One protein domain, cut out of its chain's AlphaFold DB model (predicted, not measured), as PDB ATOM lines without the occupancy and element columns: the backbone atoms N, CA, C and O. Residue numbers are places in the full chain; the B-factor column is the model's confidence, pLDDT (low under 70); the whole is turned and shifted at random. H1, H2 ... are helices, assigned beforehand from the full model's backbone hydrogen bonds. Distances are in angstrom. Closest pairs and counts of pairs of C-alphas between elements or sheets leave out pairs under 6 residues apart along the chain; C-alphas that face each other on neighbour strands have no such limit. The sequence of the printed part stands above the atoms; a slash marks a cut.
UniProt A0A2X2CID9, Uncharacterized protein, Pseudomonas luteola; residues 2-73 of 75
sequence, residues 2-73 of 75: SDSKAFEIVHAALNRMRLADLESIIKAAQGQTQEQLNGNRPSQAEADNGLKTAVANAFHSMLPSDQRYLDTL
ATOM      1  N   SER A   2     245.818 225.567 233.910       76.56
ATOM      2  CA  SER A   2     244.733 226.547 233.742       76.56
ATOM      3  C   SER A   2     243.974 226.252 232.446       76.56
ATOM      4  O   SER A   2     244.579 225.765 231.487       76.56
ATOM      5  N   ASP A   3     242.681 226.569 232.390       78.56
ATOM      6  CA  ASP A   3     241.856 226.370 231.186       78.56
ATOM      7  C   ASP A   3     242.449 227.085 229.956       78.56
ATOM      8  O   ASP A   3     242.406 226.568 228.842       78.56
ATOM      9  N   SER A   4     243.125 228.221 230.176       83.50
ATOM     10  CA  SER A   4     243.887 228.949 229.149       83.50
ATOM     11  C   SER A   4     245.032 228.122 228.554       83.50
ATOM     12  O   SER A   4     245.225 228.118 227.342       83.50
ATOM     13  N   LYS A   5     245.780 227.382 229.383       85.19
ATOM     14  CA  LYS A   5     246.910 226.556 228.927       85.19
ATOM     15  C   LYS A   5     246.423 225.320 228.164       85.19
ATOM     16  O   LYS A   5     247.018 224.932 227.165       85.19
ATOM     17  N   ALA A   6     245.302 224.738 228.594       85.75
ATOM     18  CA  ALA A   6     244.653 223.648 227.869       85.75
ATOM     19  C   ALA A   6     244.204 224.091 226.469       85.75
ATOM     20  O   ALA A   6     244.469 223.401 225.484       85.75
ATOM     21  N   PHE A   7     243.579 225.268 226.381       88.81
ATOM     22  CA  PHE A   7     243.162 225.856 225.113       88.81
ATOM     23  C   PHE A   7     244.346 226.091 224.169       88.81
ATOM     24  O   PHE A   7     244.280 225.701 223.005       88.81
ATOM     25  N   GLU A   8     245.449 226.661 224.663       88.44
ATOM     26  CA  GLU A   8     246.654 226.899 223.859       88.44
ATOM     27  C   GLU A   8     247.242 225.612 223.276       88.44
ATOM     28  O   GLU A   8     247.583 225.577 222.092       88.44
ATOM     29  N   ILE A   9     247.320 224.539 224.071       88.38
ATOM     30  CA  ILE A   9     247.840 223.241 223.621       88.38
ATOM     31  C   ILE A   9     246.930 222.639 222.547       88.38
ATOM     32  O   ILE A   9     247.419 222.205 221.501       88.38
ATOM     33  N   VAL A  10     245.610 222.648 222.761       88.50
ATOM     34  CA  VAL A  10     244.645 222.122 221.781       88.50
ATOM     35  C   VAL A  10     244.682 222.943 220.493       88.50
ATOM     36  O   VAL A  10     244.756 222.376 219.404       88.50
ATOM     37  N   HIS A  11     244.700 224.271 220.592       90.69
ATOM     38  CA  HIS A  11     244.787 225.153 219.431       90.69
ATOM     39  C   HIS A  11     246.099 224.945 218.658       90.69
ATOM     40  O   HIS A  11     246.109 224.877 217.427       90.69
ATOM     41  N   ALA A  12     247.220 224.795 219.365       90.75
ATOM     42  CA  ALA A  12     248.511 224.495 218.761       90.75
ATOM     43  C   ALA A  12     248.539 223.134 218.053       90.75
ATOM     44  O   ALA A  12     249.159 223.034 216.990       90.75
ATOM     45  N   ALA A  13     247.892 222.122 218.634       89.56
ATOM     46  CA  ALA A  13     247.785 220.784 218.068       89.56
ATOM     47  C   ALA A  13     246.937 220.786 216.793       89.56
ATOM     48  O   ALA A  13     247.388 220.285 215.767       89.56
ATOM     49  N   LEU A  14     245.761 221.420 216.823       88.88
ATOM     50  CA  LEU A  14     244.864 221.509 215.666       88.88
ATOM     51  C   LEU A  14     245.529 222.191 214.464       88.88
ATOM     52  O   LEU A  14     245.404 221.703 213.347       88.88
ATOM     53  N   ASN A  15     246.297 223.262 214.687       89.56
ATOM     54  CA  ASN A  15     247.018 223.966 213.615       89.56
ATOM     55  C   ASN A  15     248.186 223.166 213.007       89.56
ATOM     56  O   ASN A  15     248.732 223.569 211.982       89.56
ATOM     57  N   ARG A  16     248.602 222.070 213.648       90.62
ATOM     58  CA  ARG A  16     249.713 221.208 213.207       90.62
ATOM     59  C   ARG A  16     249.251 219.836 212.724       90.62
ATOM     60  O   ARG A  16     250.048 219.101 212.146       90.62
ATOM     61  N   MET A  17     247.984 219.480 212.943       91.56
ATOM     62  CA  MET A  17     247.401 218.266 212.379       91.56
ATOM     63  C   MET A  17     247.318 218.381 210.860       91.56
ATOM     64  O   MET A  17     247.035 219.447 210.307       91.56
ATOM     65  N   ARG A  18     247.532 217.262 210.168       92.62
ATOM     66  CA  ARG A  18     247.308 217.221 208.724       92.62
ATOM     67  C   ARG A  18     245.809 217.182 208.470       92.62
ATOM     68  O   ARG A  18     245.042 216.638 209.263       92.62
ATOM     69  N   LEU A  19     245.399 217.685 207.308       92.00
ATOM     70  CA  LEU A  19     243.997 217.643 206.894       92.00
ATOM     71  C   LEU A  19     243.424 216.215 206.940       92.00
ATOM     72  O   LEU A  19     242.328 216.018 207.446       92.00
ATOM     73  N   ALA A  20     244.193 215.214 206.501       92.06
ATOM     74  CA  ALA A  20     243.771 213.813 206.528       92.06
ATOM     75  C   ALA A  20     243.500 213.280 207.950       92.06
ATOM     76  O   ALA A  20     242.599 212.463 208.143       92.06
ATOM     77  N   ASP A  21     244.249 213.751 208.951       92.88
ATOM     78  CA  ASP A  21     244.040 213.366 210.349       92.88
ATOM     79  C   ASP A  21     242.752 214.002 210.899       92.88
ATOM     80  O   ASP A  21     241.948 213.330 211.546       92.88
ATOM     81  N   LEU A  22     242.505 215.275 210.568       91.25
ATOM     82  CA  LEU A  22     241.258 215.971 210.907       91.25
ATOM     83  C   LEU A  22     240.044 215.302 210.252       91.25
ATOM     84  O   LEU A  22     239.033 215.068 210.913       91.25
ATOM     85  N   GLU A  23     240.149 214.932 208.977       93.19
ATOM     86  CA  GLU A  23     239.113 214.171 208.275       93.19
ATOM     87  C   GLU A  23     238.860 212.808 208.928       93.19
ATOM     88  O   GLU A  23     237.711 212.371 209.005       93.19
ATOM     89  N   SER A  24     239.905 212.134 209.416       91.38
ATOM     90  CA  SER A  24     239.774 210.861 210.133       91.38
ATOM     91  C   SER A  24     239.007 211.026 211.447       91.38
ATOM     92  O   SER A  24     238.073 210.264 211.706       91.38
ATOM     93  N   ILE A  25     239.323 212.062 212.231       91.38
ATOM     94  CA  ILE A  25     238.602 212.395 213.471       91.38
ATOM     95  C   ILE A  25     237.134 212.720 213.171       91.38
ATOM     96  O   ILE A  25     236.238 212.201 213.838       91.38
ATOM     97  N   ILE A  26     236.870 213.535 212.145       91.19
ATOM     98  CA  ILE A  26     235.504 213.893 211.738       91.19
ATOM     99  C   ILE A  26     234.727 212.646 211.305       91.19
ATOM    100  O   ILE A  26     233.592 212.463 211.741       91.19
ATOM    101  N   LYS A  27     235.331 211.752 210.514       90.81
ATOM    102  CA  LYS A  27     234.700 210.482 210.119       90.81
ATOM    103  C   LYS A  27     234.416 209.585 211.319       90.81
ATOM    104  O   LYS A  27     233.348 208.986 211.371       90.81
ATOM    105  N   ALA A  28     235.329 209.514 212.289       89.44
ATOM    106  CA  ALA A  28     235.102 208.766 213.522       89.44
ATOM    107  C   ALA A  28     233.915 209.336 214.314       89.44
ATOM    108  O   ALA A  28     233.107 208.565 214.819       89.44
ATOM    109  N   ALA A  29     233.762 210.661 214.373       87.62
ATOM    110  CA  ALA A  29     232.616 211.305 215.019       87.62
ATOM    111  C   ALA A  29     231.300 211.111 214.239       87.62
ATOM    112  O   ALA A  29     230.257 210.859 214.834       87.62
ATOM    113  N   GLN A  30     231.340 211.201 212.909       89.31
ATOM    114  CA  GLN A  30     230.166 211.029 212.041       89.31
ATOM    115  C   GLN A  30     229.710 209.571 211.927       89.31
ATOM    116  O   GLN A  30     228.532 209.319 211.690       89.31
ATOM    117  N   GLY A  31     230.627 208.613 212.083       86.50
ATOM    118  CA  GLY A  31     230.340 207.180 212.022       86.50
ATOM    119  C   GLY A  31     229.636 206.622 213.261       86.50
ATOM    120  O   GLY A  31     229.351 205.428 213.294       86.50
ATOM    121  N   GLN A  32     229.371 207.455 214.273       89.81
ATOM    122  CA  GLN A  32     228.701 207.032 215.498       89.81
ATOM    123  C   GLN A  32     227.214 206.781 215.253       89.81
ATOM    124  O   GLN A  32     226.492 207.618 214.710       89.81
ATOM    125  N   THR A  33     226.745 205.616 215.683       88.69
ATOM    126  CA  THR A  33     225.324 205.265 215.624       88.69
ATOM    127  C   THR A  33     224.517 206.039 216.667       88.69
ATOM    128  O   THR A  33     225.040 206.527 217.669       88.69
ATOM    129  N   GLN A  34     223.199 206.121 216.475       86.81
ATOM    130  CA  GLN A  34     222.328 206.789 217.445       86.81
ATOM    131  C   GLN A  34     222.325 206.093 218.818       86.81
ATOM    132  O   GLN A  34     222.182 206.774 219.831       86.81
ATOM    133  N   GLU A  35     222.555 204.775 218.854       83.12
ATOM    134  CA  GLU A  35     222.759 203.997 220.086       83.12
ATOM    135  C   GLU A  35     224.091 204.349 220.764       83.12
ATOM    136  O   GLU A  35     224.153 204.529 221.974       83.12
ATOM    137  N   GLN A  36     225.160 204.541 219.995       87.62
ATOM    138  CA  GLN A  36     226.448 204.997 220.524       87.62
ATOM    139  C   GLN A  36     226.381 206.424 221.090       87.62
ATOM    140  O   GLN A  36     227.029 206.723 222.086       87.62
ATOM    141  N   LEU A  37     225.562 207.304 220.509       87.25
ATOM    142  CA  LEU A  37     225.417 208.683 220.989       87.25
ATOM    143  C   LEU A  37     224.440 208.813 222.171       87.25
ATOM    144  O   LEU A  37     224.707 209.551 223.118       87.25
ATOM    145  N   ASN A  38     223.310 208.101 222.132       90.88
ATOM    146  CA  ASN A  38     222.183 208.313 223.055       90.88
ATOM    147  C   ASN A  38     221.766 207.063 223.845       90.88
ATOM    148  O   ASN A  38     220.807 207.128 224.615       90.88
ATOM    149  N   GLY A  39     222.443 205.936 223.642       87.44
ATOM    150  CA  GLY A  39     222.169 204.685 224.335       87.44
ATOM    151  C   GLY A  39     222.729 204.659 225.754       87.44
ATOM    152  O   GLY A  39     222.977 205.677 226.403       87.44
ATOM    153  N   ASN A  40     222.917 203.451 226.273       92.81
ATOM    154  CA  ASN A  40     223.425 203.247 227.627       92.81
ATOM    155  C   ASN A  40     224.924 203.606 227.765       92.81
ATOM    156  O   ASN A  40     225.643 203.789 226.785       92.81
ATOM    157  N   ARG A  41     225.419 203.673 229.013       93.00
ATOM    158  CA  ARG A  41     226.830 204.010 229.299       93.00
ATOM    159  C   ARG A  41     227.841 203.157 228.511       93.00
ATOM    160  O   ARG A  41     228.812 203.740 228.041       93.00
ATOM    161  N   PRO A  42     227.663 201.827 228.348       92.19
ATOM    162  CA  PRO A  42     228.533 201.029 227.484       92.19
ATOM    163  C   PRO A  42     228.616 201.537 226.041       92.19
ATOM    164  O   PRO A  42     229.716 201.699 225.523       92.19
ATOM    165  N   SER A  43     227.476 201.845 225.422       87.00
ATOM    166  CA  SER A  43     227.421 202.309 224.028       87.00
ATOM    167  C   SER A  43     228.077 203.683 223.859       87.00
ATOM    168  O   SER A  43     228.836 203.909 222.919       87.00
ATOM    169  N   GLN A  44     227.876 204.580 224.829       91.19
ATOM    170  CA  GLN A  44     228.555 205.880 224.866       91.19
ATOM    171  C   GLN A  44     230.067 205.755 225.080       91.19
ATOM    172  O   GLN A  44     230.842 206.501 224.485       91.19
ATOM    173  N   ALA A  45     230.504 204.801 225.905       92.12
ATOM    174  CA  ALA A  45     231.924 204.533 226.115       92.12
ATOM    175  C   ALA A  45     232.599 203.986 224.848       92.12
ATOM    176  O   ALA A  45     233.761 204.297 224.593       92.12
ATOM    177  N   GLU A  46     231.881 203.203 224.041       90.25
ATOM    178  CA  GLU A  46     232.372 202.738 222.742       90.25
ATOM    179  C   GLU A  46     232.603 203.913 221.779       90.25
ATOM    180  O   GLU A  46     233.674 204.013 221.175       90.25
ATOM    181  N   ALA A  47     231.649 204.847 221.715       89.69
ATOM    182  CA  ALA A  47     231.762 206.065 220.916       89.69
ATOM    183  C   ALA A  47     232.960 206.928 221.335       89.69
ATOM    184  O   ALA A  47     233.779 207.346 220.509       89.69
ATOM    185  N   ASP A  48     233.086 207.151 222.644       91.56
ATOM    186  CA  ASP A  48     234.172 207.913 223.251       91.56
ATOM    187  C   ASP A  48     235.537 207.260 222.987       91.56
ATOM    188  O   ASP A  48     236.492 207.938 222.601       91.56
ATOM    189  N   ASN A  49     235.637 205.934 223.105       92.69
ATOM    190  CA  ASN A  49     236.879 205.214 222.834       92.69
ATOM    191  C   ASN A  49     237.285 205.281 221.352       92.69
ATOM    192  O   ASN A  49     238.466 205.463 221.038       92.69
ATOM    193  N   GLY A  50     236.316 205.183 220.436       90.38
ATOM    194  CA  GLY A  50     236.556 205.350 219.002       90.38
ATOM    195  C   GLY A  50     237.106 206.739 218.672       90.38
ATOM    196  O   GLY A  50     238.119 206.863 217.976       90.38
ATOM    197  N   LEU A  51     236.499 207.784 219.241       91.06
ATOM    198  CA  LEU A  51     236.950 209.161 219.047       91.06
ATOM    199  C   LEU A  51     238.341 209.400 219.653       91.06
ATOM    200  O   LEU A  51     239.216 209.955 218.986       91.06
ATOM    201  N   LYS A  52     238.579 208.929 220.883       92.19
ATOM    202  CA  LYS A  52     239.894 209.002 221.543       92.19
ATOM    203  C   LYS A  52     240.981 208.315 220.727       92.19
ATOM    204  O   LYS A  52     242.073 208.862 220.596       92.19
ATOM    205  N   THR A  53     240.677 207.160 220.142       93.44
ATOM    206  CA  THR A  53     241.615 206.426 219.284       93.44
ATOM    207  C   THR A  53     241.966 207.229 218.031       93.44
ATOM    208  O   THR A  53     243.144 207.353 217.697       93.44
ATOM    209  N   ALA A  54     240.975 207.824 217.359       91.75
ATOM    210  CA  ALA A  54     241.212 208.654 216.176       91.75
ATOM    211  C   ALA A  54     242.073 209.886 216.498       91.75
ATOM    212  O   ALA A  54     243.037 210.176 215.788       91.75
ATOM    213  N   VAL A  55     241.781 210.563 217.612       91.25
ATOM    214  CA  VAL A  55     242.575 211.702 218.091       91.25
ATOM    215  C   VAL A  55     244.001 211.269 218.440       91.25
ATOM    216  O   VAL A  55     244.953 211.913 218.009       91.25
ATOM    217  N   ALA A  56     244.183 210.159 219.159       90.81
ATOM    218  CA  ALA A  56     245.512 209.647 219.496       90.81
ATOM    219  C   ALA A  56     246.336 209.314 218.240       90.81
ATOM    220  O   ALA A  56     247.510 209.670 218.161       90.81
ATOM    221  N   ASN A  57     245.719 208.695 217.231       91.25
ATOM    222  CA  ASN A  57     246.377 208.408 215.957       91.25
ATOM    223  C   ASN A  57     246.808 209.688 215.227       91.25
ATOM    224  O   ASN A  57     247.926 209.734 214.717       91.25
ATOM    225  N   ALA A  58     245.975 210.732 215.246       91.31
ATOM    226  CA  ALA A  58     246.311 212.044 214.693       91.31
ATOM    227  C   ALA A  58     247.504 212.700 215.408       91.31
ATOM    228  O   ALA A  58     248.340 213.335 214.773       91.31
ATOM    229  N   PHE A  59     247.620 212.541 216.729       89.31
ATOM    230  CA  PHE A  59     248.799 213.007 217.464       89.31
ATOM    231  C   PHE A  59     250.048 212.181 217.134       89.31
ATOM    232  O   PHE A  59     251.132 212.742 216.959       89.31
ATOM    233  N   HIS A  60     249.920 210.859 217.002       89.00
ATOM    234  CA  HIS A  60     251.044 209.987 216.646       89.00
ATOM    235  C   HIS A  60     251.552 210.197 215.212       89.00
ATOM    236  O   HIS A  60     252.736 209.975 214.961       89.00
ATOM    237  N   SER A  61     250.698 210.634 214.282       89.75
ATOM    238  CA  SER A  61     251.078 210.916 212.889       89.75
ATOM    239  C   SER A  61     251.768 212.278 212.697       89.75
ATOM    240  O   SER A  61     252.341 212.538 211.627       89.75
ATOM    241  N   MET A  62     251.753 213.141 213.722       91.00
ATOM    242  CA  MET A  62     252.465 214.421 213.716       91.00
ATOM    243  C   MET A  62     253.975 214.236 213.546       91.00
ATOM    244  O   MET A  62     254.557 213.212 213.907       91.00
ATOM    245  N   LEU A  63     254.641 215.266 213.015       89.12
ATOM    246  CA  LEU A  63     256.096 215.255 212.935       89.12
ATOM    247  C   LEU A  63     256.703 215.258 214.352       89.12
ATOM    248  O   LEU A  63     256.189 215.941 215.241       89.12
ATOM    249  N   PRO A  64     257.858 214.602 214.570       90.62
ATOM    250  CA  PRO A  64     258.526 214.611 215.874       90.62
ATOM    251  C   PRO A  64     258.893 216.014 216.389       90.62
ATOM    252  O   PRO A  64     259.134 216.206 217.580       90.62
ATOM    253  N   SER A  65     259.013 217.012 215.508       92.38
ATOM    254  CA  SER A  65     259.189 218.420 215.893       92.38
ATOM    255  C   SER A  65     257.924 219.020 216.506       92.38
ATOM    256  O   SER A  65     258.021 219.736 217.500       92.38
ATOM    257  N   ASP A  66     256.756 218.701 215.953       91.75
ATOM    258  CA  ASP A  66     255.466 219.199 216.435       91.75
ATOM    259  C   ASP A  66     255.099 218.561 217.772       91.75
ATOM    260  O   ASP A  66     254.687 219.264 218.691       91.75
ATOM    261  N   GLN A  67     255.354 217.258 217.927       90.00
ATOM    262  CA  GLN A  67     255.175 216.559 219.204       90.00
ATOM    263  C   GLN A  67     256.041 217.185 220.308       90.00
ATOM    264  O   GLN A  67     255.524 217.582 221.347       90.00
ATOM    265  N   ARG A  68     257.339 217.405 220.048       91.44
ATOM    266  CA  ARG A  68     258.243 218.066 221.010       91.44
ATOM    267  C   ARG A  68     257.816 219.492 221.362       91.44
ATOM    268  O   ARG A  68     258.006 219.930 222.499       91.44
ATOM    269  N   TYR A  69     257.266 220.227 220.398       91.44
ATOM    270  CA  TYR A  69     256.720 221.558 220.642       91.44
ATOM    271  C   TYR A  69     255.511 221.495 221.586       91.44
ATOM    272  O   TYR A  69     255.466 222.229 222.572       91.44
ATOM    273  N   LEU A  70     254.571 220.581 221.333       90.12
ATOM    274  CA  LEU A  70     253.396 220.380 222.184       90.12
ATOM    275  C   LEU A  70     253.777 219.903 223.591       90.12
ATOM    276  O   LEU A  70     253.248 220.433 224.567       90.12
ATOM    277  N   ASP A  71     254.755 219.005 223.716       90.06
ATOM    278  CA  ASP A  71     255.298 218.574 225.014       90.06
ATOM    279  C   ASP A  71     255.913 219.739 225.796       90.06
ATOM    280  O   ASP A  71     255.860 219.776 227.025       90.06
ATOM    281  N   THR A  72     256.512 220.704 225.095       91.75
ATOM    282  CA  THR A  72     257.072 221.910 225.718       91.75
ATOM    283  C   THR A  72     255.968 222.836 226.215       91.75
ATOM    284  O   THR A  72     256.096 223.384 227.305       91.75
ATOM    285  N   LEU A  73     254.871 222.973 225.464       88.50
ATOM    286  CA  LEU A  73     253.696 223.730 225.905       88.50
ATOM    287  C   LEU A  73     252.963 223.057 227.075       88.50
ATOM    288  O   LEU A  73     252.358 223.745 227.895       88.50
TER     289      LEU A  73
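What this domain is: This is residues 2 to 73 of the 75 residues of an uncharacterized protein of Pseudomonas luteola (UniProt A0A2X2CID9). Two pairs of antiparallel helices meet at a corner and make a flat L: the long arm is H4 with H2 side by side, and the short arm is H1 with H5 side by side. The small helix H3 sits at the end of the long arm away from the corner, where it packs on residues 43 to 47 of H4. The printed part has 72 residues with five named helices, in the order H1, H2, H3, H4, H5, and no named strand; its class is all helix. It is loose, with a radius of gyration of the C-alphas of 14.1 A, and its C-alphas span 39 by 29 by 14 A.

Where its parts are: The longest helix is H4, residues 41 to 60, 28.0 A from first to last C-alpha; it runs from C-alpha 41 at (226.830, 204.010, 229.299) to C-alpha 60 at (251.044, 209.987, 216.646). H2 is residues 19 to 30, 16.2 A long. H3 is residues 34 to 38, 5.8 A long. H1 is residues 3 to 14, 16.5 A long, and begins with C-alpha 3 at (241.856, 226.370, 231.186). H5 is residues 64 to 73, 14.4 A long, and ends with C-alpha 73 at (253.696, 223.730, 225.905).

How they stand to each other: H4 and H2 touch, with 13 pairs of C-alphas within 8 A; the closest C-alphas are those of Asp 21 and Ala 58, 5.1 A apart. They run opposite ways at a shallow tilt of 2 degrees. H4 touches H3 with residues 43 to 47 alone, and the closest C-alphas are those of Gln 36 and Ser 43, 4.5 A apart. H4 and H5 are close but not clearly touching, the C-alphas of Phe 59 and Gln 67 being the closest at 7.5 A, with a steep tilt of 65 degrees. H4 and H1 are also close but not clearly touching, the C-alphas of Ala 13 and Phe 59 being the closest at 7.9 A, with a steep tilt of 64 degrees. H1 and H5 touch, the closest C-alphas being those of Ile 9 and Leu 73, 6.3 A apart, and run opposite ways at a shallow tilt of 10 degrees. H1 and H2 are only just apart, at 8.1 A. H2 and H5 are apart. In H1, H2, H3, H4 and H5 every O i to N i+4 pair is within hydrogen-bond range.

The domain as a whole: The two C-alphas farthest apart are those of Asn 40 and Ser 65, 40.6 A. The printed part, residues 2 to 73, has no cut. The links H1 to H2, H2 to H3, H3 to H4 and H4 to H5 are tight, and there is no long link. The mean pLDDT of the printed part is 89.7, and no printed residue is under 70.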